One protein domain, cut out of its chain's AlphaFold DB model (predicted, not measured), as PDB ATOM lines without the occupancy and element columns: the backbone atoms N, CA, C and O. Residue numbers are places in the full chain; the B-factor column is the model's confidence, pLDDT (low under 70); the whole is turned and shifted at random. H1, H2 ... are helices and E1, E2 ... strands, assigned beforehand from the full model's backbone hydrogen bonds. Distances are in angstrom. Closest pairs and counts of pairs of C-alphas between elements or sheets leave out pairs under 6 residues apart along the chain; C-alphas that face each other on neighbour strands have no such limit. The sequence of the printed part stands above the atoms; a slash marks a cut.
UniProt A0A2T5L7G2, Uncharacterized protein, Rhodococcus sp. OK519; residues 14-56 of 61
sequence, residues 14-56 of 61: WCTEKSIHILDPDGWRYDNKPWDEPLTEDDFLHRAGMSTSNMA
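What this domain is: This is residues 14 to 56 of the 61 residues of an uncharacterized protein of Rhodococcus sp. OK519 (UniProt A0A2T5L7G2). What does the model look like? It is a small body with a two-stranded antiparallel ribbon, E1 and E2, beside H3, the longest helix, whose centre is nearest the middle; the short helix H2 packs on H3, and the short helix H1 comes near H3 from the other end of E1. Residues 31 to 40 loop from H2 back to H3, and the greatest distance runs from Asn 32 in that loop to Ala 56. What is it made of, and how large is it? The printed part has 43 residues, with three named helices and two named strands in the order H1, E1, H2, H3, E2, and its class is mixed, helices and strands. It is compact, with a radius of gyration of the C-alphas of 9.4 A, and spans 27 by 18 by 15 A.

Where its parts are: Where are the strands? E1 is residues 20 to 24, 11.9 A from first to last C-alpha, beginning at C-alpha 20 (37.201, 46.582, 24.697). E2 is residues 52 to 55, 9.8 A long, ending at C-alpha 55 (41.967, 46.102, 26.716). Where are the helices? H3 is residues 41 to 50, 14.3 A long, beginning at C-alpha 41 (27.991, 38.757, 25.548). H1 is residues 14 to 18, 5.8 A long, and H2 is residues 26 to 30, 6.9 A long.

How they stand to each other: How do the strands pair? E1 and E2 are antiparallel neighbours, their directions 158 degrees apart, with N 23 and O 52 at 2.8 A and N 54 and O 21 at 2.8 A, both within hydrogen-bond range. How near is H3 to the strands? The closest C-alphas of E1 and H3 are those of Ile 22 and Ala 48, 6.8 A apart. How do the other helices stand to H3? H2 and H3 touch, the closest C-alphas being those of Gly 27 and Arg 47, 4.4 A apart. H1 and H3 are close but not clearly touching, with the C-alphas of Trp 14 and Phe 44 at 7.2 A, while H1 is apart from H2 and from E2. Are the helix backbones complete? In H1, H2 and H3 every O i to N i+4 pair is within hydrogen-bond range.

The domain as a whole: How far does it reach? The two C-alphas farthest apart, those of Asn 32 and Ala 56, are 26.7 A apart. Are there cuts or long links? The printed part has no cut; the links H1 to E1, E1 to H2 and H3 to E2 are tight, and the link H2 to H3, ten residues, is short. Where is confidence low? The mean pLDDT of the printed part is 87.5, and residues 55 to 56 are under 70.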
ATOM      1  N   TRP A  14      28.997  46.172  22.289       93.19
ATOM      2  CA  TRP A  14      29.757  45.421  23.285       93.19
ATOM      3  C   TRP A  14      31.147  46.009  23.543       93.19
ATOM      4  O   TRP A  14      31.548  46.122  24.700       93.19
ATOM      5  N   CYS A  15      31.858  46.444  22.499       91.69
ATOM      6  CA  CYS A  15      33.138  47.146  22.615       91.69
ATOM      7  C   CYS A  15      33.006  48.386  23.503       91.69
ATOM      8  O   CYS A  15      33.824  48.605  24.397       91.69
ATOM      9  N   THR A  16      31.937  49.159  23.298       91.31
ATOM     10  CA  THR A  16      31.650  50.364  24.085       91.31
ATOM     11  C   THR A  16      31.337  50.018  25.541       91.31
ATOM     12  O   THR A  16      31.937  50.579  26.452       91.31
ATOM     13  N   GLU A  17      30.432  49.068  25.777       90.88
ATOM     14  CA  GLU A  17      29.998  48.697  27.128       90.88
ATOM     15  C   GLU A  17      31.111  48.045  27.955       90.88
ATOM     16  O   GLU A  17      31.265  48.335  29.140       90.88
ATOM     17  N   LYS A  18      31.910  47.177  27.329       86.69
ATOM     18  CA  LYS A  18      33.003  46.453  27.988       86.69
ATOM     19  C   LYS A  18      34.324  47.217  27.973       86.69
ATOM     20  O   LYS A  18      35.290  46.736  28.554       86.69
ATOM     21  N   SER A  19      34.379  48.385  27.327       90.38
ATOM     22  CA  SER A  19      35.623  49.137  27.099       90.38
ATOM     23  C   SER A  19      36.718  48.286  26.432       90.38
ATOM     24  O   SER A  19      37.901  48.382  26.761       90.38
ATOM     25  N   ILE A  20      36.310  47.431  25.492       89.81
ATOM     26  CA  ILE A  20      37.201  46.582  24.697       89.81
ATOM     27  C   ILE A  20      37.367  47.231  23.329       89.81
ATOM     28  O   ILE A  20      36.381  47.510  22.654       89.81
ATOM     29  N   HIS A  21      38.608  47.436  22.898       90.56
ATOM     30  CA  HIS A  21      38.892  47.948  21.563       90.56
ATOM     31  C   HIS A  21      39.445  46.819  20.692       90.56
ATOM     32  O   HIS A  21      40.607  46.437  20.828       90.56
ATOM     33  N   ILE A  22      38.613  46.263  19.812       90.12
ATOM     34  CA  ILE A  22      39.060  45.283  18.815       90.12
ATOM     35  C   ILE A  22      39.825  46.029  17.716       90.12
ATOM     36  O   ILE A  22      39.270  46.907  17.064       90.12
ATOM     37  N   LEU A  23      41.109  45.709  17.550       88.81
ATOM     38  CA  LEU A  23      41.993  46.303  16.544       88.81
ATOM     39  C   LEU A  23      41.962  45.510  15.238       88.81
ATOM     40  O   LEU A  23      41.908  46.100  14.164       88.81
ATOM     41  N   ASP A  24      41.971  44.181  15.342       88.81
ATOM     42  CA  ASP A  24      41.727  43.286  14.214       88.81
ATOM     43  C   ASP A  24      40.723  42.200  14.638       88.81
ATOM     44  O   ASP A  24      40.960  41.516  15.639       88.81
ATOM     45  N   PRO A  25      39.589  42.052  13.928       88.19
ATOM     46  CA  PRO A  25      38.531  41.108  14.269       88.19
ATOM     47  C   PRO A  25      38.848  39.688  13.769       88.19
ATOM     48  O   PRO A  25      38.006  39.036  13.146       88.19
ATOM     49  N   ASP A  26      40.054  39.186  14.041       87.69
ATOM     50  CA  ASP A  26      40.488  37.840  13.651       87.69
ATOM     51  C   ASP A  26      39.503  36.757  14.129       87.69
ATOM     52  O   ASP A  26      39.196  35.815  13.397       87.69
ATOM     53  N   GLY A  27      38.909  36.936  15.315       86.12
ATOM     54  CA  GLY A  27      37.906  36.022  15.868       86.12
ATOM     55  C   GLY A  27      36.586  35.967  15.092       86.12
ATOM     56  O   GLY A  27      35.870  34.970  15.156       86.12
ATOM     57  N   TRP A  28      36.265  36.997  14.307       88.00
ATOM     58  CA  TRP A  28      35.106  36.996  13.406       88.00
ATOM     59  C   TRP A  28      35.418  36.340  12.058       88.00
ATOM     60  O   TRP A  28      34.512  35.816  11.406       88.00
ATOM     61  N   ARG A  29      36.700  36.294  11.659       85.25
ATOM     62  CA  ARG A  29      37.146  35.604  10.437       85.25
ATOM     63  C   ARG A  29      37.048  34.082  10.558       85.25
ATOM     64  O   ARG A  29      36.876  33.423   9.539       85.25
ATOM     65  N   TYR A  30      37.118  33.533  11.775       80.56
ATOM     66  CA  TYR A  30      37.091  32.084  12.011       80.56
ATOM     67  C   TYR A  30      35.795  31.414  11.523       80.56
ATOM     68  O   TYR A  30      35.850  30.437  10.783       80.56
ATOM     69  N   ASP A  31      34.636  31.984  11.862       79.31
ATOM     70  CA  ASP A  31      33.321  31.476  11.431       79.31
ATOM     71  C   ASP A  31      32.765  32.206  10.201       79.31
ATOM     72  O   ASP A  31      31.616  31.990   9.815       79.31
ATOM     73  N   ASN A  32      33.554  33.106   9.605       82.50
ATOM     74  CA  ASN A  32      33.131  33.987   8.515       82.50
ATOM     75  C   ASN A  32      31.841  34.770   8.845       82.50
ATOM     76  O   ASN A  32      30.979  34.978   7.986       82.50
ATOM     77  N   LYS A  33      31.690  35.166  10.116       82.94
ATOM     78  CA  LYS A  33      30.522  35.909  10.588       82.94
ATOM     79  C   LYS A  33      30.677  37.405  10.311       82.94
ATOM     80  O   LYS A  33      31.760  37.954  10.530       82.94
ATOM     81  N   PRO A  34      29.601  38.089   9.889       87.94
ATOM     82  CA  PRO A  34      29.646  39.528   9.697       87.94
ATOM     83  C   PRO A  34      29.780  40.256  11.040       87.94
ATOM     84  O   PRO A  34      29.178  39.868  12.040       87.94
ATOM     85  N   TRP A  35      30.568  41.333  11.051       86.00
ATOM     86  CA  TRP A  35      30.777  42.168  12.237       86.00
ATOM     87  C   TRP A  35      29.487  42.853  12.697       86.00
ATOM     88  O   TRP A  35      29.292  43.048  13.881       86.00
ATOM     89  N   ASP A  36      28.564  43.188  11.803       88.56
ATOM     90  CA  ASP A  36      27.332  43.891  12.182       88.56
ATOM     91  C   ASP A  36      26.235  42.971  12.752       88.56
ATOM     92  O   ASP A  36      25.137  43.435  13.064       88.56
ATOM     93  N   GLU A  37      26.494  41.665  12.895       89.88
ATOM     94  CA  GLU A  37      25.512  40.720  13.431       89.88
ATOM     95  C   GLU A  37      25.392  40.837  14.960       89.88
ATOM     96  O   GLU A  37      26.399  40.730  15.667       89.88
ATOM     97  N   PRO A  38      24.173  41.013  15.503       92.44
ATOM     98  CA  PRO A  38      23.956  40.986  16.941       92.44
ATOM     99  C   PRO A  38      24.310  39.624  17.540       92.44
ATOM    100  O   PRO A  38      23.838  38.583  17.081       92.44
ATOM    101  N   LEU A  39      25.084  39.641  18.619       91.31
ATOM    102  CA  LEU A  39      25.560  38.459  19.325       91.31
ATOM    103  C   LEU A  39      25.432  38.634  20.839       91.31
ATOM    104  O   LEU A  39      25.261  39.743  21.359       91.31
ATOM    105  N   THR A  40      25.463  37.511  21.548       92.50
ATOM    106  CA  THR A  40      25.438  37.502  23.010       92.50
ATOM    107  C   THR A  40      26.769  37.991  23.567       92.50
ATOM    108  O   THR A  40      27.790  37.980  22.881       92.50
ATOM    109  N   GLU A  41      26.765  38.384  24.839       91.88
ATOM    110  CA  GLU A  41      27.991  38.757  25.548       91.88
ATOM    111  C   GLU A  41      29.058  37.657  25.476       91.88
ATOM    112  O   GLU A  41      30.215  37.942  25.198       91.88
ATOM    113  N   ASP A  42      28.659  36.403  25.700       90.56
ATOM    114  CA  ASP A  42      29.560  35.247  25.686       90.56
ATOM    115  C   ASP A  42      30.200  35.038  24.307       90.56
ATOM    116  O   ASP A  42      31.420  34.929  24.205       90.56
ATOM    117  N   ASP A  43      29.398  35.094  23.236       90.25
ATOM    118  CA  ASP A  43      29.900  34.965  21.865       90.25
ATOM    119  C   ASP A  43      30.831  36.139  21.521       90.25
ATOM    120  O   ASP A  43      31.880  35.950  20.903       90.25
ATOM    121  N   PHE A  44      30.512  37.349  21.997       91.81
ATOM    122  CA  PHE A  44      31.383  38.510  21.836       91.81
ATOM    123  C   PHE A  44      32.708  38.329  22.569       91.81
ATOM    124  O   PHE A  44      33.754  38.532  21.962       91.81
ATOM    125  N   LEU A  45      32.692  37.930  23.843       90.44
ATOM    126  CA  LEU A  45      33.905  37.721  24.634       90.44
ATOM    127  C   LEU A  45      34.767  36.597  24.055       90.44
ATOM    128  O   LEU A  45      35.989  36.731  24.003       90.44
ATOM    129  N   HIS A  46      34.140  35.527  23.564       90.81
ATOM    130  CA  HIS A  46      34.826  34.427  22.894       90.81
ATOM    131  C   HIS A  46      35.570  34.920  21.649       90.81
ATOM    132  O   HIS A  46      36.779  34.723  21.514       90.81
ATOM    133  N   ARG A  47      34.870  35.631  20.757       90.88
ATOM    134  CA  ARG A  47      35.462  36.175  19.525       90.88
ATOM    135  C   ARG A  47      36.481  37.273  19.809       90.88
ATOM    136  O   ARG A  47      37.525  37.318  19.160       90.88
ATOM    137  N   ALA A  48      36.220  38.136  20.785       90.62
ATOM    138  CA  ALA A  48      37.139  39.176  21.231       90.62
ATOM    139  C   ALA A  48      38.444  38.579  21.777       90.62
ATOM    140  O   ALA A  48      39.514  39.103  21.480       90.62
ATOM    141  N   GLY A  49      38.369  37.459  22.505       89.69
ATOM    142  CA  GLY A  49      39.537  36.728  23.004       89.69
ATOM    143  C   GLY A  49      40.386  36.081  21.905       89.69
ATOM    144  O   GLY A  49      41.582  35.882  22.093       89.69
ATOM    145  N   MET A  50      39.788  35.794  20.748       89.38
ATOM    146  CA  MET A  50      40.490  35.326  19.545       89.38
ATOM    147  C   MET A  50      40.970  36.465  18.637       89.38
ATOM    148  O   MET A  50      41.686  36.220  17.670       89.38
ATOM    149  N   SER A  51      40.540  37.691  18.913       89.69
ATOM    150  CA  SER A  51      40.832  38.871  18.108       89.69
ATOM    151  C   SER A  51      42.013  39.638  18.685       89.69
ATOM    152  O   SER A  51      42.262  39.621  19.893       89.69
ATOM    153  N   THR A  52      42.710  40.388  17.837       87.50
ATOM    154  CA  THR A  52      43.694  41.351  18.331       87.50
ATOM    155  C   THR A  52      42.939  42.494  18.997       87.50
ATOM    156  O   THR A  52      42.287  43.294  18.323       87.50
ATOM    157  N   SER A  53      42.997  42.574  20.324       86.69
ATOM    158  CA  SER A  53      42.260  43.564  21.104       86.69
ATOM    159  C   SER A  53      43.167  44.308  22.080       86.69
ATOM    160  O   SER A  53      44.079  43.739  22.677       86.69
ATOM    161  N   ASN A  54      42.924  45.609  22.227       83.31
ATOM    162  CA  ASN A  54      43.522  46.419  23.275       83.31
ATOM    163  C   ASN A  54      42.493  46.571  24.394       83.31
ATOM    164  O   ASN A  54      41.505  47.299  24.260       83.31
ATOM    165  N   MET A  55      42.713  45.858  25.493       68.81
ATOM    166  CA  MET A  55      41.967  46.102  26.716       68.81
ATOM    167  C   MET A  55      42.589  47.318  27.383       68.81
ATOM    168  O   MET A  55      43.725  47.266  27.855       68.81
ATOM    169  N   ALA A  56      41.847  48.423  27.416       60.66
ATOM    170  CA  ALA A  56      42.218  49.554  28.244       60.66
ATOM    171  C   ALA A  56      42.067  49.126  29.710       60.66
ATOM    172  O   ALA A  56      41.045  49.370  30.345       60.66
TER     173      ALA A  56